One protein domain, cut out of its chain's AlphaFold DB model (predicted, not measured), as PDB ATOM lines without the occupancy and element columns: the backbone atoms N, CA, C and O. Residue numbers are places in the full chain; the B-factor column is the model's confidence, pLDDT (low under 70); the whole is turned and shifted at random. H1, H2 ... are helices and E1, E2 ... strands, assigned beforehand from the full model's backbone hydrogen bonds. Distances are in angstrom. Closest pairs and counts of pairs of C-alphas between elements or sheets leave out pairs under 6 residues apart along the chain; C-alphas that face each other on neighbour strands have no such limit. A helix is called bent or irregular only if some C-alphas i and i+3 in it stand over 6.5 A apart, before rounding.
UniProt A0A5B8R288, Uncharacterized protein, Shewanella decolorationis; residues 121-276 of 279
ATOM      1  N   THR A 121      84.398  -6.562 109.469       63.97
ATOM      2  CA  THR A 121      84.127  -7.666 108.544       63.97
ATOM      3  C   THR A 121      82.649  -7.660 108.192       63.97
ATOM      4  O   THR A 121      81.797  -7.782 109.074       63.97
ATOM      5  N   PHE A 122      82.359  -7.522 106.902       73.62
ATOM      6  CA  PHE A 122      81.008  -7.570 106.358       73.62
ATOM      7  C   PHE A 122      80.706  -8.971 105.859       73.62
ATOM      8  O   PHE A 122      81.595  -9.684 105.387       73.62
ATOM      9  N   MET A 123      79.448  -9.376 105.983       79.06
ATOM     10  CA  MET A 123      79.055 -10.751 105.709       79.06
ATOM     11  C   MET A 123      77.694 -10.769 105.030       79.06
ATOM     12  O   MET A 123      76.757 -10.149 105.521       79.06
ATOM     13  N   PHE A 124      77.571 -11.509 103.936       83.62
ATOM     14  CA  PHE A 124      76.286 -11.789 103.306       83.62
ATOM     15  C   PHE A 124      75.920 -13.257 103.528       83.62
ATOM     16  O   PHE A 124      76.775 -14.140 103.445       83.62
ATOM     17  N   TYR A 125      74.654 -13.508 103.835       87.69
ATOM     18  CA  TYR A 125      74.081 -14.831 104.022       87.69
ATOM     19  C   TYR A 125      72.917 -15.012 103.067       87.69
ATOM     20  O   TYR A 125      72.098 -14.109 102.918       87.69
ATOM     21  N   GLN A 126      72.794 -16.196 102.488       90.12
ATOM     22  CA  GLN A 126      71.619 -16.572 101.718       90.12
ATOM     23  C   GLN A 126      71.151 -17.954 102.155       90.12
ATOM     24  O   GLN A 126      71.959 -18.879 102.253       90.12
ATOM     25  N   ILE A 127      69.860 -18.069 102.455       91.44
ATOM     26  CA  ILE A 127      69.226 -19.320 102.876       91.44
ATOM     27  C   ILE A 127      68.568 -19.934 101.648       91.44
ATOM     28  O   ILE A 127      67.569 -19.409 101.168       91.44
ATOM     29  N   VAL A 128      69.120 -21.030 101.142       90.62
ATOM     30  CA  VAL A 128      68.701 -21.641  99.873       90.62
ATOM     31  C   VAL A 128      68.265 -23.088 100.073       90.62
ATOM     32  O   VAL A 128      68.749 -23.728 101.005       90.62
ATOM     33  N   PRO A 129      67.413 -23.650  99.203       90.62
ATOM     34  CA  PRO A 129      67.267 -25.097  99.100       90.62
ATOM     35  C   PRO A 129      68.627 -25.753  98.829       90.62
ATOM     36  O   PRO A 129      69.419 -25.254  98.024       90.62
ATOM     37  N   ALA A 130      68.930 -26.847  99.525       86.94
ATOM     38  CA  ALA A 130      70.255 -27.467  99.504       86.94
ATOM     39  C   ALA A 130      70.660 -27.942  98.097       86.94
ATOM     40  O   ALA A 130      71.826 -27.848  97.713       86.94
ATOM     41  N   GLU A 131      69.696 -28.400  97.303       87.31
ATOM     42  CA  GLU A 131      69.876 -28.826  95.919       87.31
ATOM     43  C   GLU A 131      70.179 -27.669  94.955       87.31
ATOM     44  O   GLU A 131      70.817 -27.882  93.926       87.31
ATOM     45  N   GLN A 132      69.798 -26.437  95.307       89.75
ATOM     46  CA  GLN A 132      70.051 -25.232  94.509       89.75
ATOM     47  C   GLN A 132      71.385 -24.563  94.856       89.75
ATOM     48  O   GLN A 132      71.681 -23.456  94.391       89.75
ATOM     49  N   MET A 133      72.215 -25.210  95.687       84.06
ATOM     50  CA  MET A 133      73.305 -24.496  96.334       84.06
ATOM     51  C   MET A 133      74.370 -23.990  95.345       84.06
ATOM     52  O   MET A 133      74.846 -22.856  95.416       84.06
ATOM     53  N   GLU A 134      74.739 -24.835  94.387       83.31
ATOM     54  CA  GLU A 134      75.756 -24.502  93.389       83.31
ATOM     55  C   GLU A 134      75.286 -23.404  92.424       83.31
ATOM     56  O   GLU A 134      76.078 -22.531  92.058       83.31
ATOM     57  N   GLN A 135      73.997 -23.396  92.070       86.12
ATOM     58  CA  GLN A 135      73.408 -22.349  91.238       86.12
ATOM     59  C   GLN A 135      73.407 -21.004  91.970       86.12
ATOM     60  O   GLN A 135      73.960 -20.030  91.460       86.12
ATOM     61  N   ALA A 136      72.880 -20.965  93.197       86.25
ATOM     62  CA  ALA A 136      72.826 -19.740  93.989       86.25
ATOM     63  C   ALA A 136      74.226 -19.174  94.294       86.25
ATOM     64  O   ALA A 136      74.432 -17.960  94.251       86.25
ATOM     65  N   LYS A 137      75.230 -20.041  94.506       83.88
ATOM     66  CA  LYS A 137      76.641 -19.629  94.581       83.88
ATOM     67  C   LYS A 137      77.094 -18.919  93.304       83.88
ATOM     68  O   LYS A 137      77.710 -17.856  93.386       83.88
ATOM     69  N   GLY A 138      76.807 -19.494  92.138       80.44
ATOM     70  CA  GLY A 138      77.142 -18.893  90.848       80.44
ATOM     71  C   GLY A 138      76.479 -17.530  90.644       80.44
ATOM     72  O   GLY A 138      77.137 -16.587  90.204       80.44
ATOM     73  N   ASP A 139      75.207 -17.403  91.009       83.38
ATOM     74  CA  ASP A 139      74.460 -16.153  90.857       83.38
ATOM     75  C   ASP A 139      74.935 -15.070  91.831       83.38
ATOM     76  O   ASP A 139      75.062 -13.911  91.437       83.38
ATOM     77  N   LEU A 140      75.324 -15.437  93.056       81.12
ATOM     78  CA  LEU A 140      75.935 -14.504  94.003       81.12
ATOM     79  C   LEU A 140      77.283 -13.965  93.502       81.12
ATOM     80  O   LEU A 140      77.553 -12.771  93.627       81.12
ATOM     81  N   ILE A 141      78.119 -14.824  92.908       77.94
ATOM     82  CA  ILE A 141      79.398 -14.402  92.316       77.94
ATOM     83  C   ILE A 141      79.153 -13.401  91.183       77.94
ATOM     84  O   ILE A 141      79.804 -12.360  91.155       77.94
ATOM     85  N   LYS A 142      78.197 -13.679  90.285       77.25
ATOM     86  CA  LYS A 142      77.828 -12.762  89.191       77.25
ATOM     87  C   LYS A 142      77.259 -11.440  89.701       77.25
ATOM     88  O   LYS A 142      77.523 -10.403  89.112       77.25
ATOM     89  N   ALA A 143      76.464 -11.470  90.769       76.69
ATOM     90  CA  ALA A 143      75.885 -10.264  91.352       76.69
ATOM     91  C   ALA A 143      76.951  -9.367  91.997       76.69
ATOM     92  O   ALA A 143      76.844  -8.141  91.954       76.69
ATOM     93  N   TYR A 144      77.971  -9.974  92.607       73.44
ATOM     94  CA  TYR A 144      79.046  -9.242  93.267       73.44
ATOM     95  C   TYR A 144      80.113  -8.738  92.291       73.44
ATOM     96  O   TYR A 144      80.556  -7.597  92.397       73.44
ATOM     97  N   LEU A 145      80.543  -9.577  91.345       71.94
ATOM     98  CA  LEU A 145      81.596  -9.222  90.399       71.94
ATOM     99  C   LEU A 145      81.017  -8.474  89.188       71.94
ATOM    100  O   LEU A 145      80.147  -9.018  88.510       71.94
ATOM    101  N   PRO A 146      81.489  -7.257  88.855       61.91
ATOM    102  CA  PRO A 146      81.070  -6.568  87.639       61.91
ATOM    103  C   PRO A 146      81.253  -7.415  86.371       61.91
ATOM    104  O   PRO A 146      82.219  -8.167  86.217       61.91
ATOM    105  N   ASN A 147      80.332  -7.233  85.420       63.00
ATOM    106  CA  ASN A 147      80.365  -7.907  84.123       63.00
ATOM    107  C   ASN A 147      81.721  -7.721  83.424       63.00
ATOM    108  O   ASN A 147      82.215  -6.604  83.282       63.00
ATOM    109  N   GLY A 148      82.300  -8.828  82.953       61.75
ATOM    110  CA  GLY A 148      83.587  -8.839  82.250       61.75
ATOM    111  C   GLY A 148      84.819  -8.881  83.158       61.75
ATOM    112  O   GLY A 148      85.932  -8.997  82.642       61.75
ATOM    113  N   GLN A 149      84.658  -8.845  84.487       68.56
ATOM    114  CA  GLN A 149      85.775  -9.060  85.400       68.56
ATOM    115  C   GLN A 149      86.246 -10.517  85.328       68.56
ATOM    116  O   GLN A 149      85.470 -11.455  85.516       68.56
ATOM    117  N   LYS A 150      87.540 -10.707  85.058       69.19
ATOM    118  CA  LYS A 150      88.169 -12.027  85.103       69.19
ATOM    119  C   LYS A 150      88.347 -12.452  86.555       69.19
ATOM    120  O   LYS A 150      88.849 -11.682  87.375       69.19
ATOM    121  N   PHE A 151      87.944 -13.681  86.850       73.12
ATOM    122  CA  PHE A 151      88.126 -14.283  88.159       73.12
ATOM    123  C   PHE A 151      88.511 -15.755  88.043       73.12
ATOM    124  O   PHE A 151      88.212 -16.425  87.055       73.12
ATOM    125  N   GLU A 152      89.153 -16.256  89.088       73.38
ATOM    126  CA  GLU A 152      89.489 -17.657  89.278       73.38
ATOM    127  C   GLU A 152      88.835 -18.161  90.559       73.38
ATOM    128  O   GLU A 152      88.810 -17.475  91.582       73.38
ATOM    129  N   LEU A 153      88.307 -19.379  90.505       75.00
ATOM    130  CA  LEU A 153      87.812 -20.077  91.681       75.00
ATOM    131  C   LEU A 153      88.916 -20.993  92.184       75.00
ATOM    132  O   LEU A 153      89.413 -21.835  91.440       75.00
ATOM    133  N   THR A 154      89.280 -20.847  93.452       65.81
ATOM    134  CA  THR A 154      90.207 -21.758  94.119       65.81
ATOM    135  C   THR A 154      89.579 -22.330  95.379       65.81
ATOM    136  O   THR A 154      88.732 -21.699  96.017       65.81
ATOM    137  N   ALA A 155      89.986 -23.540  95.744       64.88
ATOM    138  CA  ALA A 155      89.625 -24.113  97.027       64.88
ATOM    139  C   ALA A 155      90.429 -23.407  98.130       64.88
ATOM    140  O   ALA A 155      91.659 -23.380  98.111       64.88
ATOM    141  N   GLY A 156      89.725 -22.807  99.081       59.56
ATOM    142  CA  GLY A 156      90.282 -22.306 100.327       59.56
ATOM    143  C   GLY A 156      90.407 -23.406 101.382       59.56
ATOM    144  O   GLY A 156      90.048 -24.563 101.169       59.56
ATOM    145  N   VAL A 157      90.890 -23.017 102.561       53.56
ATOM    146  CA  VAL A 157      90.920 -23.886 103.747       53.56
ATOM    147  C   VAL A 157      89.484 -24.267 104.143       53.56
ATOM    148  O   VAL A 157      88.565 -23.468 103.954       53.56
ATOM    149  N   ASP A 158      89.289 -25.476 104.677       55.50
ATOM    150  CA  ASP A 158      87.993 -25.995 105.150       55.50
ATOM    151  C   ASP A 158      86.890 -26.058 104.067       55.50
ATOM    152  O   ASP A 158      85.712 -25.852 104.352       55.50
ATOM    153  N   GLY A 159      87.256 -26.305 102.803       57.94
ATOM    154  CA  GLY A 159      86.292 -26.512 101.709       57.94
ATOM    155  C   GLY A 159      85.601 -25.240 101.203       57.94
ATOM    156  O   GLY A 159      84.653 -25.314 100.420       57.94
ATOM    157  N   ARG A 160      86.063 -24.058 101.623       67.75
ATOM    158  CA  ARG A 160      85.538 -22.775 101.133       67.75
ATOM    159  C   ARG A 160      85.909 -22.567  99.668       67.75
ATOM    160  O   ARG A 160      87.002 -22.920  99.248       67.75
ATOM    161  N   THR A 161      85.042 -21.927  98.894       68.31
ATOM    162  CA  THR A 161      85.396 -21.411  97.566       68.31
ATOM    163  C   THR A 161      85.935 -19.993  97.722       68.31
ATOM    164  O   THR A 161      85.243 -19.117  98.236       68.31
ATOM    165  N   VAL A 162      87.168 -19.752  97.295       65.12
ATOM    166  CA  VAL A 162      87.768 -18.416  97.253       65.12
ATOM    167  C   VAL A 162      87.726 -17.917  95.819       65.12
ATOM    168  O   VAL A 162      88.165 -18.607  94.901       65.12
ATOM    169  N   VAL A 163      87.193 -16.713  95.633       67.81
ATOM    170  CA  VAL A 163      87.142 -16.051  94.331       67.81
ATOM    171  C   VAL A 163      88.295 -15.063  94.257       67.81
ATOM    172  O   VAL A 163      88.329 -14.074  94.993       67.81
ATOM    173  N   LEU A 164      89.252 -15.358  93.386       65.62
ATOM    174  CA  LEU A 164      90.396 -14.507  93.100       65.62
ATOM    175  C   LEU A 164      90.071 -13.641  91.890       65.62
ATOM    176  O   LEU A 164      89.663 -14.164  90.861       65.62
ATOM    177  N   VAL A 165      90.267 -12.334  91.993       66.38
ATOM    178  CA  VAL A 165      90.134 -11.403  90.866       66.38
ATOM    179  C   VAL A 165      91.493 -10.828  90.512       66.38
ATOM    180  O   VAL A 165      92.317 -10.583  91.401       66.38
ATOM    181  N   ASP A 166      91.717 -10.595  89.222       62.81
ATOM    182  CA  ASP A 166      92.885  -9.844  88.768       62.81
ATOM    183  C   ASP A 166      92.817  -8.422  89.339       62.81
ATOM    184  O   ASP A 166      91.767  -7.770  89.314       62.81
ATOM    185  N   SER A 167      93.932  -7.947  89.890       57.38
ATOM    186  CA  SER A 167      93.999  -6.655  90.568       57.38
ATOM    187  C   SER A 167      95.174  -5.829  90.058       57.38
ATOM    188  O   SER A 167      96.323  -6.264  90.129       57.38
ATOM    189  N   ASN A 168      94.870  -4.605  89.614       51.12
ATOM    190  CA  ASN A 168      95.843  -3.542  89.341       51.12
ATOM    191  C   ASN A 168      96.012  -2.584  90.537       51.12
ATOM    192  O   ASN A 168      96.628  -1.533  90.385       51.12
ATOM    193  N   TYR A 169      95.457  -2.902  91.714       50.34
ATOM    194  CA  TYR A 169      95.543  -2.018  92.878       50.34
ATOM    195  C   TYR A 169      96.982  -1.969  93.409       50.34
ATOM    196  O   TYR A 169      97.417  -2.843  94.157       50.34
ATOM    197  N   SER A 170      97.702  -0.906  93.050       42.59
ATOM    198  CA  SER A 170      98.979  -0.501  93.650       42.59
ATOM    199  C   SER A 170      98.861  -0.136  95.134       42.59
ATOM    200  O   SER A 170      99.875  -0.054  95.824       42.59
ATOM    201  N   ASP A 171      97.633   0.055  95.624       40.25
ATOM    202  CA  ASP A 171      97.348   0.763  96.876       40.25
ATOM    203  C   ASP A 171      96.899  -0.165  98.019       40.25
ATOM    204  O   ASP A 171      96.557   0.298  99.109       40.25
ATOM    205  N   LEU A 172      96.889  -1.488  97.802       42.66
ATOM    206  CA  LEU A 172      96.652  -2.442  98.886       42.66
ATOM    207  C   LEU A 172      97.920  -2.558  99.751       42.66
ATOM    208  O   LEU A 172      98.981  -2.912  99.237       42.66
ATOM    209  N   PRO A 173      97.838  -2.341 101.077       37.16
ATOM    210  CA  PRO A 173      99.003  -2.294 101.965       37.16
ATOM    211  C   PRO A 173      99.619  -3.674 102.272       37.16
ATOM    212  O   PRO A 173     100.370  -3.812 103.234       37.16
ATOM    213  N   LEU A 174      99.308  -4.711 101.484       40.41
ATOM    214  CA  LEU A 174      99.816  -6.073 101.660       40.41
ATOM    215  C   LEU A 174     100.637  -6.489 100.421       40.41
ATOM    216  O   LEU A 174     100.061  -6.930  99.425       40.41
ATOM    217  N   PRO A 175     101.982  -6.396 100.475       41.84
ATOM    218  CA  PRO A 175     102.894  -6.646  99.348       41.84
ATOM    219  C   PRO A 175     102.845  -8.058  98.738       41.84
ATOM    220  O   PRO A 175     103.434  -8.292  97.683       41.84
ATOM    221  N   GLN A 176     102.178  -9.005  99.400       46.66
ATOM    222  CA  GLN A 176     102.204 -10.437  99.081       46.66
ATOM    223  C   GLN A 176     101.187 -10.887  98.014       46.66
ATOM    224  O   GLN A 176     101.208 -12.048  97.618       46.66
ATOM    225  N   PHE A 177     100.325  -9.990  97.520       47.03
ATOM    226  CA  PHE A 177      99.279 -10.304  96.533       47.03
ATOM    227  C   PHE A 177      99.421  -9.490  95.236       47.03
ATOM    228  O   PHE A 177      98.449  -8.945  94.712       47.03
ATOM    229  N   LYS A 178     100.643  -9.376  94.698       49.12
ATOM    230  CA  LYS A 178     100.859  -8.748  93.384       49.12
ATOM    231  C   LYS A 178     100.185  -9.582  92.285       49.12
ATOM    232  O   LYS A 178     100.588 -10.713  92.036       49.12
ATOM    233  N   GLY A 179      99.184  -9.002  91.623       54.75
ATOM    234  CA  GLY A 179      98.541  -9.531  90.413       54.75
ATOM    235  C   GLY A 179      97.136 -10.108  90.610       54.75
ATOM    236  O   GLY A 179      96.308  -9.962  89.716       54.75
ATOM    237  N   LYS A 180      96.822 -10.703  91.768       57.34
ATOM    238  CA  LYS A 180      95.497 -11.279  92.075       57.34
ATOM    239  C   LYS A 180      95.157 -11.138  93.548       57.34
ATOM    240  O   LYS A 180      96.032 -11.270  94.398       57.34
ATOM    241  N   PHE A 181      93.883 -10.925  93.854       59.94
ATOM    242  CA  PHE A 181      93.412 -10.710  95.218       59.94
ATOM    243  C   PHE A 181      92.103 -11.469  95.502       59.94
ATOM    244  O   PHE A 181      91.271 -11.634  94.612       59.94
ATOM    245  N   ALA A 182      91.920 -11.935  96.743       57.34
ATOM    246  CA  ALA A 182      90.720 -12.648  97.179       57.34
ATOM    247  C   ALA A 182      89.541 -11.683  97.381       57.34
ATOM    248  O   ALA A 182      89.392 -11.073  98.440       57.34
ATOM    249  N   ALA A 183      88.695 -11.562  96.358       58.62
ATOM    250  CA  ALA A 183      87.505 -10.722  96.399       58.62
ATOM    251  C   ALA A 183      86.428 -11.299  97.319       58.62
ATOM    252  O   ALA A 183      85.756 -10.543  98.010       58.62
ATOM    253  N   LEU A 184      86.270 -12.626  97.327       66.06
ATOM    254  CA  LEU A 184      85.200 -13.307  98.049       66.06
ATOM    255  C   LEU A 184      85.700 -14.596  98.692       66.06
ATOM    256  O   LEU A 184      86.468 -15.348  98.088       66.06
ATOM    257  N   SER A 185      85.186 -14.898  99.882       66.69
ATOM    258  CA  SER A 185      85.236 -16.245 100.451       66.69
ATOM    259  C   SER A 185      83.817 -16.749 100.648       66.69
ATOM    260  O   SER A 185      83.049 -16.167 101.412       66.69
ATOM    261  N   ILE A 186      83.476 -17.818  99.938       70.44
ATOM    262  CA  ILE A 186      82.160 -18.438  99.947       70.44
ATOM    263  C   ILE A 186      82.246 -19.766 100.685       70.44
ATOM    264  O   ILE A 186      83.078 -20.614 100.362       70.44
ATOM    265  N   SER A 187      81.381 -19.967 101.668       70.19
ATOM    266  CA  SER A 187      81.320 -21.206 102.436       70.19
ATOM    267  C   SER A 187      79.883 -21.636 102.672       70.19
ATOM    268  O   SER A 187      79.025 -20.792 102.928       70.19
ATOM    269  N   THR A 188      79.647 -22.943 102.667       67.69
ATOM    270  CA  THR A 188      78.388 -23.535 103.127       67.69
ATOM    271  C   THR A 188      78.556 -23.926 104.584       67.69
ATOM    272  O   THR A 188      79.531 -24.589 104.928       67.69
ATOM    273  N   THR A 189      77.654 -23.480 105.455       63.72
ATOM    274  CA  THR A 189      77.951 -23.502 106.904       63.72
ATOM    275  C   THR A 189      77.039 -24.430 107.698       63.72
ATOM    276  O   THR A 189      77.421 -24.929 108.757       63.72
ATOM    277  N   THR A 190      75.817 -24.666 107.227       66.88
ATOM    278  CA  THR A 190      74.781 -25.368 107.998       66.88
ATOM    279  C   THR A 190      73.754 -25.964 107.048       66.88
ATOM    280  O   THR A 190      73.374 -25.302 106.082       66.88
ATOM    281  N   LEU A 191      73.323 -27.193 107.342       77.19
ATOM    282  CA  LEU A 191      72.184 -27.844 106.704       77.19
ATOM    283  C   LEU A 191      71.026 -27.867 107.712       77.19
ATOM    284  O   LEU A 191      71.216 -28.258 108.863       77.19
ATOM    285  N   LEU A 192      69.853 -27.417 107.283       82.38
ATOM    286  CA  LEU A 192      68.644 -27.269 108.089       82.38
ATOM    287  C   LEU A 192      67.510 -28.040 107.422       82.38
ATOM    288  O   LEU A 192      67.378 -27.991 106.202       82.38
ATOM    289  N   SER A 193      66.642 -28.682 108.194       87.56
ATOM    290  CA  SER A 193      65.341 -29.091 107.666       87.56
ATOM    291  C   SER A 193      64.433 -27.873 107.462       87.56
ATOM    292  O   SER A 193      64.551 -26.858 108.157       87.56
ATOM    293  N   GLY A 194      63.481 -27.973 106.532       86.88
ATOM    294  CA  GLY A 194      62.468 -26.936 106.337       86.88
ATOM    295  C   GLY A 194      61.670 -26.639 107.608       86.88
ATOM    296  O   GLY A 194      61.385 -25.478 107.896       86.88
ATOM    297  N   ALA A 195      61.368 -27.660 108.413       89.50
ATOM    298  CA  ALA A 195      60.659 -27.507 109.681       89.50
ATOM    299  C   ALA A 195      61.459 -26.672 110.697       89.50
ATOM    300  O   ALA A 195      60.900 -25.782 111.341       89.50
ATOM    301  N   GLU A 196      62.769 -26.907 110.807       87.75
ATOM    302  CA  GLU A 196      63.654 -26.106 111.661       87.75
ATOM    303  C   GLU A 196      63.735 -24.658 111.176       87.75
ATOM    304  O   GLU A 196      63.589 -23.732 111.973       87.75
ATOM    305  N   LEU A 197      63.909 -24.447 109.867       87.94
ATOM    306  CA  LEU A 197      63.948 -23.104 109.288       87.94
ATOM    307  C   LEU A 197      62.644 -22.340 109.560       87.94
ATOM    308  O   LEU A 197      62.673 -21.172 109.969       87.94
ATOM    309  N   LYS A 198      61.503 -23.017 109.390       88.31
ATOM    310  CA  LYS A 198      60.185 -22.445 109.654       88.31
ATOM    311  C   LYS A 198      60.008 -22.099 111.126       88.31
ATOM    312  O   LYS A 198      59.527 -21.016 111.438       88.31
ATOM    313  N   SER A 199      60.430 -22.978 112.027       87.56
ATOM    314  CA  SER A 199      60.345 -22.737 113.467       87.56
ATOM    315  C   SER A 199      61.223 -21.563 113.917       87.56
ATOM    316  O   SER A 199      60.777 -20.725 114.699       87.56
ATOM    317  N   LEU A 200      62.454 -21.464 113.405       86.62
ATOM    318  CA  LEU A 200      63.432 -20.473 113.861       86.62
ATOM    319  C   LEU A 200      63.197 -19.075 113.292       86.62
ATOM    320  O   LEU A 200      63.324 -18.086 114.019       86.62
ATOM    321  N   LEU A 201      62.906 -18.987 111.992       87.38
ATOM    322  CA  LEU A 201      62.853 -17.719 111.260       87.38
ATOM    323  C   LEU A 201      61.476 -17.414 110.659       87.38
ATOM    324  O   LEU A 201      61.290 -16.331 110.110       87.38
ATOM    325  N   ASN A 202      60.511 -18.335 110.751       88.62
ATOM    326  CA  ASN A 202      59.221 -18.257 110.059       88.62
ATOM    327  C   ASN A 202      59.338 -18.178 108.519       88.62
ATOM    328  O   ASN A 202      58.459 -17.654 107.836       88.62
ATOM    329  N   ILE A 203      60.410 -18.745 107.962       82.12
ATOM    330  CA  ILE A 203      60.714 -18.746 106.524       82.12
ATOM    331  C   ILE A 203      60.458 -20.134 105.932       82.12
ATOM    332  O   ILE A 203      60.668 -21.143 106.602       82.12
ATOM    333  N   GLY A 204      60.025 -20.177 104.670       78.38
ATOM    334  CA  GLY A 204      59.758 -21.417 103.941       78.38
ATOM    335  C   GLY A 204      58.383 -22.017 104.239       78.38
ATOM    336  O   GLY A 204      57.565 -21.433 104.965       78.38
ATOM    337  N   ASP A 205      58.137 -23.186 103.650       80.62
ATOM    338  CA  ASP A 205      56.891 -23.954 103.770       80.62
ATOM    339  C   ASP A 205      56.970 -25.090 104.807       80.62
ATOM    340  O   ASP A 205      55.963 -25.727 105.105       80.62
ATOM    341  N   GLY A 206      58.147 -25.309 105.406       83.25
ATOM    342  CA  GLY A 206      58.380 -26.367 106.390       83.25
ATOM    343  C   GLY A 206      58.887 -27.688 105.803       83.25
ATOM    344  O   GLY A 206      59.136 -28.618 106.567       83.25
ATOM    345  N   SER A 207      59.073 -27.786 104.485       85.56
ATOM    346  CA  SER A 207      59.497 -29.008 103.792       85.56
ATOM    347  C   SER A 207      60.923 -28.912 103.228       85.56
ATOM    348  O   SER A 207      61.496 -27.831 103.136       85.56
ATOM    349  N   GLY A 208      61.525 -30.052 102.875       87.44
ATOM    350  CA  GLY A 208      62.843 -30.097 102.232       87.44
ATOM    351  C   GLY A 208      64.033 -29.798 103.152       87.44
ATOM    352  O   GLY A 208      63.924 -29.811 104.383       87.44
ATOM    353  N   SER A 209      65.184 -29.557 102.524       89.00
ATOM    354  CA  SER A 209      66.456 -29.263 103.187       89.00
ATOM    355  C   SER A 209      67.009 -27.945 102.673       89.00
ATOM    356  O   SER A 209      67.033 -27.702 101.471       89.00
ATOM    357  N   TYR A 210      67.512 -27.117 103.579       88.19
ATOM    358  CA  TYR A 210      68.067 -25.808 103.280       88.19
ATOM    359  C   TYR A 210      69.528 -25.734 103.695       88.19
ATOM    360  O   TYR A 210      69.933 -26.292 104.713       88.19
ATOM    361  N   ALA A 211      70.315 -25.005 102.919       86.31
ATOM    362  CA  ALA A 211      71.700 -24.694 103.202       86.31
ATOM    363  C   ALA A 211      71.892 -23.182 103.332       86.31
ATOM    364  O   ALA A 211      71.144 -22.382 102.764       86.31
ATOM    365  N   ILE A 212      72.919 -22.788 104.083       84.94
ATOM    366  CA  ILE A 212      73.284 -21.378 104.229       84.94
ATOM    367  C   ILE A 212      74.589 -21.109 103.505       84.94
ATOM    368  O   ILE A 212      75.656 -21.576 103.927       84.94
ATOM    369  N   LEU A 213      74.479 -20.297 102.459       84.56
ATOM    370  CA  LEU A 213      75.601 -19.695 101.769       84.56
ATOM    371  C   LEU A 213      76.082 -18.495 102.563       84.56
ATOM    372  O   LEU A 213      75.311 -17.586 102.856       84.56
ATOM    373  N   LYS A 214      77.365 -18.484 102.890       82.31
ATOM    374  CA  LYS A 214      78.030 -17.384 103.575       82.31
ATOM    375  C   LYS A 214      79.073 -16.795 102.644       82.31
ATOM    376  O   LYS A 214      79.925 -17.521 102.143       82.31
ATOM    377  N   LEU A 215      79.035 -15.482 102.480       77.00
ATOM    378  CA  LEU A 215      79.997 -14.696 101.727       77.00
ATOM    379  C   LEU A 215      80.714 -13.738 102.675       77.00
ATOM    380  O   LEU A 215      80.108 -12.791 103.178       77.00
ATOM    381  N   GLY A 216      81.995 -13.993 102.926       72.06
ATOM    382  CA  GLY A 216      82.868 -13.056 103.624       72.06
ATOM    383  C   GLY A 216      83.374 -11.978 102.677       72.06
ATOM    384  O   GLY A 216      83.955 -12.305 101.641       72.06
ATOM    385  N   ILE A 217      83.163 -10.717 103.054       64.88
ATOM    386  CA  ILE A 217      83.600  -9.540 102.301       64.88
ATOM    387  C   ILE A 217      84.706  -8.857 103.107       64.88
ATOM    388  O   ILE A 217      84.519  -8.444 104.257       64.88
ATOM    389  N   GLY A 218      85.896  -8.809 102.517       50.88
ATOM    390  CA  GLY A 218      87.123  -8.389 103.177       50.88
ATOM    391  C   GLY A 218      87.314  -6.876 103.166       50.88
ATOM    392  O   GLY A 218      87.807  -6.322 102.193       50.88
ATOM    393  N   SER A 219      87.081  -6.223 104.306       50.12
ATOM    394  CA  SER A 219      87.435  -4.822 104.601       50.12
ATOM    395  C   SER A 219      86.797  -3.732 103.720       50.12
ATOM    396  O   SER A 219      86.305  -3.961 102.620       50.12
ATOM    397  N   CYS A 220      86.840  -2.493 104.213       49.34
ATOM    398  CA  CYS A 220      86.217  -1.313 103.600       49.34
ATOM    399  C   CYS A 220      86.721  -0.965 102.189       49.34
ATOM    400  O   CYS A 220      86.083  -0.181 101.495       49.34
ATOM    401  N   TYR A 221      87.846  -1.544 101.760       44.75
ATOM    402  CA  TYR A 221      88.384  -1.400 100.406       44.75
ATOM    403  C   TYR A 221      87.521  -2.088  99.337       44.75
ATOM    404  O   TYR A 221      87.710  -1.845  98.150       44.75
ATOM    405  N   GLN A 222      86.578  -2.940  99.748       47.72
ATOM    406  CA  GLN A 222      85.744  -3.749  98.859       47.72
ATOM    407  C   GLN A 222      84.276  -3.314  98.821       47.72
ATOM    408  O   GLN A 222      83.418  -4.088  98.397       47.72
ATOM    409  N   VAL A 223      83.942  -2.110  99.297       47.28
ATOM    410  CA  VAL A 223      82.546  -1.664  99.346       47.28
ATOM    411  C   VAL A 223      82.030  -1.321  97.952       47.28
ATOM    412  O   VAL A 223      81.949  -0.174  97.536       47.28
ATOM    413  N   GLU A 224      81.576  -2.368  97.283       57.47
ATOM    414  CA  GLU A 224      80.335  -2.357  96.528       57.47
ATOM    415  C   GLU A 224      79.299  -3.231  97.251       57.47
ATOM    416  O   GLU A 224      78.484  -3.902  96.624       57.47
ATOM    417  N   SER A 225      79.272  -3.227  98.596       61.88
ATOM    418  CA  SER A 225      78.126  -3.798  99.324       61.88
ATOM    419  C   SER A 225      76.816  -3.150  98.865       61.88
ATOM    420  O   SER A 225      75.789  -3.814  98.849       61.88
ATOM    421  N   SER A 226      76.873  -1.906  98.373       63.97
ATOM    422  CA  SER A 226      75.799  -1.238  97.635       63.97
ATOM    423  C   SER A 226      75.289  -2.033  96.428       63.97
ATOM    424  O   SER A 226      74.086  -2.022  96.194       63.97
ATOM    425  N   LYS A 227      76.131  -2.772  95.692       70.12
ATOM    426  CA  LYS A 227      75.681  -3.637  94.589       70.12
ATOM    427  C   LYS A 227      74.853  -4.803  95.092       70.12
ATOM    428  O   LYS A 227      73.772  -5.025  94.556       70.12
ATOM    429  N   LEU A 228      75.319  -5.498  96.135       74.94
ATOM    430  CA  LEU A 228      74.556  -6.581  96.768       74.94
ATOM    431  C   LEU A 228      73.258  -6.054  97.382       74.94
ATOM    432  O   LEU A 228      72.198  -6.639  97.183       74.94
ATOM    433  N   LEU A 229      73.330  -4.923  98.083       77.00
ATOM    434  CA  LEU A 229      72.184  -4.268  98.704       77.00
ATOM    435  C   LEU A 229      71.214  -3.668  97.682       77.00
ATOM    436  O   LEU A 229      70.053  -3.469  98.027       77.00
ATOM    437  N   ALA A 230      71.631  -3.410  96.442       77.06
ATOM    438  CA  ALA A 230      70.750  -2.986  95.355       77.06
ATOM    439  C   ALA A 230      70.018  -4.161  94.685       77.06
ATOM    440  O   ALA A 230      68.988  -3.945  94.049       77.06
ATOM    441  N   GLN A 231      70.499  -5.399  94.840       79.38
ATOM    442  CA  GLN A 231      69.854  -6.563  94.233       79.38
ATOM    443  C   GLN A 231      68.574  -6.971  94.965       79.38
ATOM    444  O   GLN A 231      68.350  -6.639  96.130       79.38
ATOM    445  N   THR A 232      67.749  -7.744  94.264       83.94
ATOM    446  CA  THR A 232      66.746  -8.624  94.866       83.94
ATOM    447  C   THR A 232      67.126 -10.045  94.492       83.94
ATOM    448  O   THR A 232      67.387 -10.324  93.324       83.94
ATOM    449  N   PHE A 233      67.186 -10.927  95.478       87.19
ATOM    450  CA  PHE A 233      67.527 -12.324  95.272       87.19
ATOM    451  C   PHE A 233      66.271 -13.186  95.335       87.19
ATOM    452  O   PHE A 233      65.346 -12.889  96.088       87.19
ATOM    453  N   GLU A 234      66.272 -14.287  94.588       89.56
ATOM    454  CA  GLU A 234      65.215 -15.303  94.649       89.56
ATOM    455  C   GLU A 234      65.017 -15.824  96.082       89.56
ATOM    456  O   GLU A 234      63.893 -15.962  96.561       89.56
ATOM    457  N   TYR A 235      66.124 -16.047  96.790       90.75
ATOM    458  CA  TYR A 235      66.128 -16.628  98.126       90.75
ATOM    459  C   TYR A 235      66.308 -15.579  99.234       90.75
ATOM    460  O   TYR A 235      66.963 -14.552  99.006       90.75
ATOM    461  N   PRO A 236      65.797 -15.842 100.457       92.12
ATOM    462  CA  PRO A 236      66.019 -14.997 101.627       92.12
ATOM    463  C   PRO A 236      67.504 -14.695 101.826       92.12
ATOM    464  O   PRO A 236      68.326 -15.596 102.007       92.12
ATOM    465  N   SER A 237      67.832 -13.410 101.760       91.31
ATOM    466  CA  SER A 237      69.204 -12.919 101.707       91.31
ATOM    467  C   SER A 237      69.402 -11.836 102.755       91.31
ATOM    468  O   SER A 237      68.594 -10.915 102.862       91.31
ATOM    469  N   TYR A 238      70.477 -11.938 103.529       89.00
ATOM    470  CA  TYR A 238      70.747 -11.087 104.679       89.00
ATOM    471  C   TYR A 238      72.168 -10.547 104.631       89.00
ATOM    472  O   TYR A 238      73.114 -11.297 104.410       89.00
ATOM    473  N   PHE A 239      72.340  -9.259 104.894       85.00
ATOM    474  CA  PHE A 239      73.646  -8.615 104.945       85.00
ATOM    475  C   PHE A 239      73.934  -8.137 106.364       85.00
ATOM    476  O   PHE A 239      73.236  -7.271 106.883       85.00
ATOM    477  N   TYR A 240      74.944  -8.705 107.011       82.25
ATOM    478  CA  TYR A 240      75.397  -8.278 108.327       82.25
ATOM    479  C   TYR A 240      76.263  -7.024 108.233       82.25
ATOM    480  O   TYR A 240      77.255  -6.972 107.500       82.25
ATOM    481  N   MET A 241      75.881  -6.052 109.051       77.31
ATOM    482  CA  MET A 241      76.536  -4.773 109.234       77.31
ATOM    483  C   MET A 241      77.167  -4.744 110.635       77.31
ATOM    484  O   MET A 241      76.447  -4.870 111.634       77.31
ATOM    485  N   PRO A 242      78.502  -4.612 110.734       72.50
ATOM    486  CA  PRO A 242      79.178  -4.489 112.016       72.50
ATOM    487  C   PRO A 242      78.855  -3.148 112.688       72.50
ATOM    488  O   PRO A 242      78.453  -2.199 112.010       72.50
ATOM    489  N   PRO A 243      79.042  -3.039 114.015       69.75
ATOM    490  CA  PRO A 243      78.921  -1.755 114.685       69.75
ATOM    491  C   PRO A 243      80.058  -0.826 114.252       69.75
ATOM    492  O   PRO A 243      81.127  -1.271 113.818       69.75
ATOM    493  N   LYS A 244      79.851   0.473 114.439       69.38
ATOM    494  CA  LYS A 244      80.884   1.485 114.251       69.38
ATOM    495  C   LYS A 244      82.094   1.179 115.138       69.38
ATOM    496  O   LYS A 244      81.971   1.029 116.354       69.38
ATOM    497  N   ALA A 245      83.279   1.107 114.537       61.16
ATOM    498  CA  ALA A 245      84.518   0.944 115.287       61.16
ATOM    499  C   ALA A 245      85.066   2.331 115.678       61.16
ATOM    500  O   ALA A 245      85.319   3.144 114.792       61.16
ATOM    501  N   PRO A 246      85.302   2.625 116.972       50.81
ATOM    502  CA  PRO A 246      85.784   3.942 117.408       50.81
ATOM    503  C   PRO A 246      87.187   4.304 116.883       50.81
ATOM    504  O   PRO A 246      87.547   5.474 116.890       50.81
ATOM    505  N   ASN A 247      87.949   3.317 116.392       50.81
ATOM    506  CA  ASN A 247      89.293   3.478 115.824       50.81
ATOM    507  C   ASN A 247      89.384   2.978 114.372       50.81
ATOM    508  O   ASN A 247      90.442   2.504 113.944       50.81
ATOM    509  N   SER A 248      88.283   3.000 113.617       48.47
ATOM    510  CA  SER A 248      88.340   2.678 112.195       48.47
ATOM    511  C   SER A 248      89.344   3.606 111.498       48.47
ATOM    512  O   SER A 248      89.403   4.816 111.722       48.47
ATOM    513  N   ARG A 249      90.245   3.016 110.710       49.59
ATOM    514  CA  ARG A 249      91.286   3.770 110.002       49.59
ATOM    515  C   ARG A 249      90.621   4.753 109.022       49.59
ATOM    516  O   ARG A 249      89.590   4.422 108.442       49.59
ATOM    517  N   LYS A 250      91.278   5.894 108.739       48.50
ATOM    518  CA  LYS A 250      90.912   6.895 107.696       48.50
ATOM    519  C   LYS A 250      90.502   6.294 106.335       48.50
ATOM    520  O   LYS A 250      89.866   6.945 105.518       48.50
ATOM    521  N   THR A 251      90.869   5.044 106.080       47.50
ATOM    522  CA  THR A 251      90.607   4.264 104.868       47.50
ATOM    523  C   THR A 251      89.176   3.701 104.768       47.50
ATOM    524  O   THR A 251      88.874   3.027 103.790       47.50
ATOM    525  N   CYS A 252      88.302   3.944 105.756       52.22
ATOM    526  CA  CYS A 252      86.924   3.425 105.828       52.22
ATOM    527  C   CYS A 252      85.842   4.504 106.039       52.22
ATOM    528  O   CYS A 252      84.677   4.162 106.233       52.22
ATOM    529  N   GLU A 253      86.189   5.797 106.002       56.81
ATOM    530  CA  GLU A 253      85.319   6.874 106.510       56.81
ATOM    531  C   GLU A 253      83.929   6.955 105.856       56.81
ATOM    532  O   GLU A 253      82.965   7.350 106.512       56.81
ATOM    533  N   SER A 254      83.796   6.600 104.573       57.34
ATOM    534  CA  SER A 254      82.498   6.573 103.880       57.34
ATOM    535  C   SER A 254      81.576   5.475 104.411       57.34
ATOM    536  O   SER A 254      80.366   5.670 104.488       57.34
ATOM    537  N   VAL A 255      82.154   4.344 104.813       57.12
ATOM    538  CA  VAL A 255      81.447   3.181 105.349       57.12
ATOM    539  C   VAL A 255      81.131   3.398 106.823       57.12
ATOM    540  O   VAL A 255      80.010   3.167 107.247       57.12
ATOM    541  N   ASP A 256      82.064   3.940 107.606       60.22
ATOM    542  CA  ASP A 256      81.833   4.202 109.034       60.22
ATOM    543  C   ASP A 256      80.706   5.208 109.293       60.22
ATOM    544  O   ASP A 256      80.067   5.166 110.344       60.22
ATOM    545  N   LYS A 257      80.456   6.119 108.343       63.50
ATOM    546  CA  LYS A 257      79.331   7.064 108.399       63.50
ATOM    547  C   LYS A 257      77.971   6.394 108.193       63.50
ATOM    548  O   LYS A 257      76.973   6.974 108.609       63.50
ATOM    549  N   SER A 258      77.920   5.216 107.566       61.50
ATOM    550  CA  SER A 258      76.681   4.457 107.362       61.50
ATOM    551  C   SER A 258      76.445   3.376 108.423       61.50
ATOM    552  O   SER A 258      75.351   2.814 108.472       61.50
ATOM    553  N   LEU A 259      77.429   3.103 109.289       67.56
ATOM    554  CA  LEU A 259      77.292   2.168 110.407       67.56
ATOM    555  C   LEU A 259      76.608   2.815 111.614       67.56
ATOM    556  O   LEU A 259      76.733   4.013 111.870       67.56
ATOM    557  N   THR A 260      75.929   1.982 112.399       69.12
ATOM    558  CA  THR A 260      75.350   2.378 113.687       69.12
ATOM    559  C   THR A 260      76.213   1.879 114.840       69.12
ATOM    560  O   THR A 260      77.101   1.048 114.648       69.12
ATOM    561  N   ASP A 261      75.936   2.338 116.056       70.56
ATOM    562  CA  ASP A 261      76.596   1.809 117.255       70.56
ATOM    563  C   ASP A 261      76.206   0.347 117.548       70.56
ATOM    564  O   ASP A 261      76.905  -0.351 118.283       70.56
ATOM    565  N   TYR A 262      75.119  -0.146 116.946       70.00
ATOM    566  CA  TYR A 262      74.650  -1.517 117.091       70.00
ATOM    567  C   TYR A 262      74.976  -2.357 115.851       70.00
ATOM    568  O   TYR A 262      74.836  -1.877 114.725       70.00
ATOM    569  N   PRO A 263      75.363  -3.634 116.016       75.50
ATOM    570  CA  PRO A 263      75.326  -4.569 114.905       75.50
ATOM    571  C   PRO A 263      73.880  -4.799 114.458       75.50
ATOM    572  O   PRO A 263      72.948  -4.826 115.272       75.50
ATOM    573  N   TYR A 264      73.698  -5.008 113.160       76.56
ATOM    574  CA  TYR A 264      72.401  -5.309 112.557       76.56
ATOM    575  C   TYR A 264      72.561  -6.169 111.311       76.56
ATOM    576  O   TYR A 264      73.648  -6.298 110.750       76.56
ATOM    577  N   ILE A 265      71.471  -6.808 110.900       83.06
ATOM    578  CA  ILE A 265      71.360  -7.406 109.575       83.06
ATOM    579  C   ILE A 265      70.365  -6.607 108.741       83.06
ATOM    580  O   ILE A 265      69.386  -6.070 109.259       83.06
ATOM    581  N   ILE A 266      70.599  -6.556 107.440       84.44
ATOM    582  CA  ILE A 266      69.663  -6.036 106.451       84.44
ATOM    583  C   ILE A 266      69.077  -7.238 105.726       84.44
ATOM    584  O   ILE A 266      69.821  -8.012 105.134       84.44
ATOM    585  N   ASP A 267      67.761  -7.400 105.761       86.94
ATOM    586  CA  ASP A 267      67.060  -8.253 104.808       86.94
ATOM    587  C   ASP A 267      67.169  -7.597 103.430       86.94
ATOM    588  O   ASP A 267      66.615  -6.525 103.187       86.94
ATOM    589  N   VAL A 268      67.949  -8.203 102.542       85.94
ATOM    590  CA  VAL A 268      68.306  -7.612 101.252       85.94
ATOM    591  C   VAL A 268      67.103  -7.549 100.320       85.94
ATOM    592  O   VAL A 268      67.033  -6.641  99.503       85.94
ATOM    593  N   ASN A 269      66.124  -8.439 100.455       85.19
ATOM    594  CA  ASN A 269      64.969  -8.455  99.561       85.19
ATOM    595  C   ASN A 269      63.938  -7.399  99.968       85.19
ATOM    596  O   ASN A 269      63.413  -6.684  99.121       85.19
ATOM    597  N   THR A 270      63.686  -7.254 101.269       83.56
ATOM    598  CA  THR A 270      62.707  -6.284 101.795       83.56
ATOM    599  C   THR A 270      63.317  -4.932 102.157       83.56
ATOM    600  O   THR A 270      62.590  -3.996 102.470       83.56
ATOM    601  N   LYS A 271      64.652  -4.830 102.155       80.50
ATOM    602  CA  LYS A 271      65.438  -3.683 102.650       80.50
ATOM    603  C   LYS A 271      65.212  -3.375 104.136       80.50
ATOM    604  O   LYS A 271      65.592  -2.309 104.618       80.50
ATOM    605  N   THR A 272      64.632  -4.318 104.881       82.31
ATOM    606  CA  THR A 272      64.329  -4.153 106.306       82.31
ATOM    607  C   THR A 272      65.587  -4.354 107.143       82.31
ATOM    608  O   THR A 272      66.251  -5.385 107.037       82.31
ATOM    609  N   GLN A 273      65.892  -3.407 108.027       79.81
ATOM    610  CA  GLN A 273      66.967  -3.550 109.008       79.81
ATOM    611  C   GLN A 273      66.448  -4.242 110.271       79.81
ATOM    612  O   GLN A 273      65.345  -3.963 110.735       79.81
ATOM    613  N   ARG A 274      67.242  -5.159 110.826       84.06
ATOM    614  CA  ARG A 274      66.934  -5.884 112.063       84.06
ATOM    615  C   ARG A 274      68.164  -5.880 112.958       84.06
ATOM    616  O   ARG A 274      69.207  -6.426 112.600       84.06
ATOM    617  N   PHE A 275      68.038  -5.245 114.111       81.81
ATOM    618  CA  PHE A 275      69.125  -5.063 115.068       81.81
ATOM    619  C   PHE A 275      69.264  -6.271 116.000       81.81
ATOM    620  O   PHE A 275      68.302  -7.001 116.236       81.81
ATOM    621  N   PHE A 276      70.464  -6.470 116.548       77.88
ATOM    622  CA  PHE A 276      70.763  -7.525 117.527       77.88
ATOM    623  C   PHE A 276      70.331  -7.056 118.921       77.88
ATOM    624  O   PHE A 276      71.145  -6.876 119.832       77.88
TER     625      PHE A 276
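What this domain is: This is residues 121 to 276 of the 279 residues of an uncharacterized protein of Shewanella decolorationis (UniProt A0A5B8R288). One strongly twisted sheet of eight strands curls round the helix H1, which packs on one of its faces. H2 sits at one end of the long strands E4 and E5, H3 grazes the sheet, and H4 lies off it in the stretch between E6 and E7. The printed part has 156 residues with four named helices and eight named strands, along the chain E1 H1 E2 E3 E4 H2 E5 H3 E6 H4 E7 E8. The sheet's order is E2 E3 E4 E5 E1 E6 E7 E8, all antiparallel, and the class is mixed, helices and strands. The whole is compact, with a radius of gyration of the C-alphas of 16.5 A and spans of 50 by 36 by 28 A.

How they stand to each other: E1, residues 122 to 129, is the antiparallel neighbour of E5, residues 209 to 217 (N 126 to O 213, 2.9 A), and of E6, residues 237 to 241 (N 125 to O 238, 2.8 A). H1, residues 130 to 144, is on one face of the sheet, making two layers, helix over sheet; its closest C-alphas to E5 are those of Ala 130 and Tyr 210, 4.7 A apart. E2, residues 151 to 155, E3, residues 161 to 167, and E4, residues 179 to 193, form a meander, each strand the antiparallel neighbour of the one before, in two hairpins: N 152 and O 164 are 2.8 A apart, N 163 and O 184 2.9 A. E4 and E5 are antiparallel neighbours, with N 187 and O 214 within hydrogen-bond range at 2.9 A. H2, residues 194 to 201, is on the sheet at a height over the sheet of 8.9 A and only just stands up from it, rising 42 degrees. H3, residues 225 to 230, only grazes the sheet; H1 touches it with residues 143 to 144 alone, the closest C-alphas being those of Tyr 144 and Leu 228, 6.3 A apart, and their lines are only just about perpendicular at 72 degrees. E5, H3 and E6 form a split strand-helix-strand unit, two strands running the same way with E1 between them, and its crossover is right-handed. H4, residues 250 to 256, is not on the sheet and touches no helix. E7, residues 264 to 267, is the antiparallel neighbour of E6 (N 239 to O 266, 2.8 A) and forms a hairpin with E8, residues 273 to 275 (N 265 to O 274, 2.9 A). Each O i to N i+4 pair is within hydrogen-bond range in H2 and H3, but 9 of 11 are in H1 and 1 of 3 in H4, where 1 of 4 O i to N i+3 pairs is.

Where its parts are: E1 begins at C-alpha 122, (81.008, -7.570, 106.358), and runs 23.4 A. H1 runs 21.2 A, E3 18.5 A, E4 42.2 A and E5 26.1 A. H1 and H4 are irregular: C-alphas 131 and 134 are 7.7 A apart, and C-alphas 251 and 254 are 8.5 A apart. E8 ends at C-alpha 275, (69.125, -5.063, 115.068).

The domain as a whole: The two C-alphas farthest apart are those of Ser 170 and Gly 206, 49.8 A. The printed part has no cut, and the one long link is E3 to E4, 11 residues. The mean pLDDT of the printed part is 71.3; 69 residues are under 70, among them residues 154 to 185 and 243 to 260.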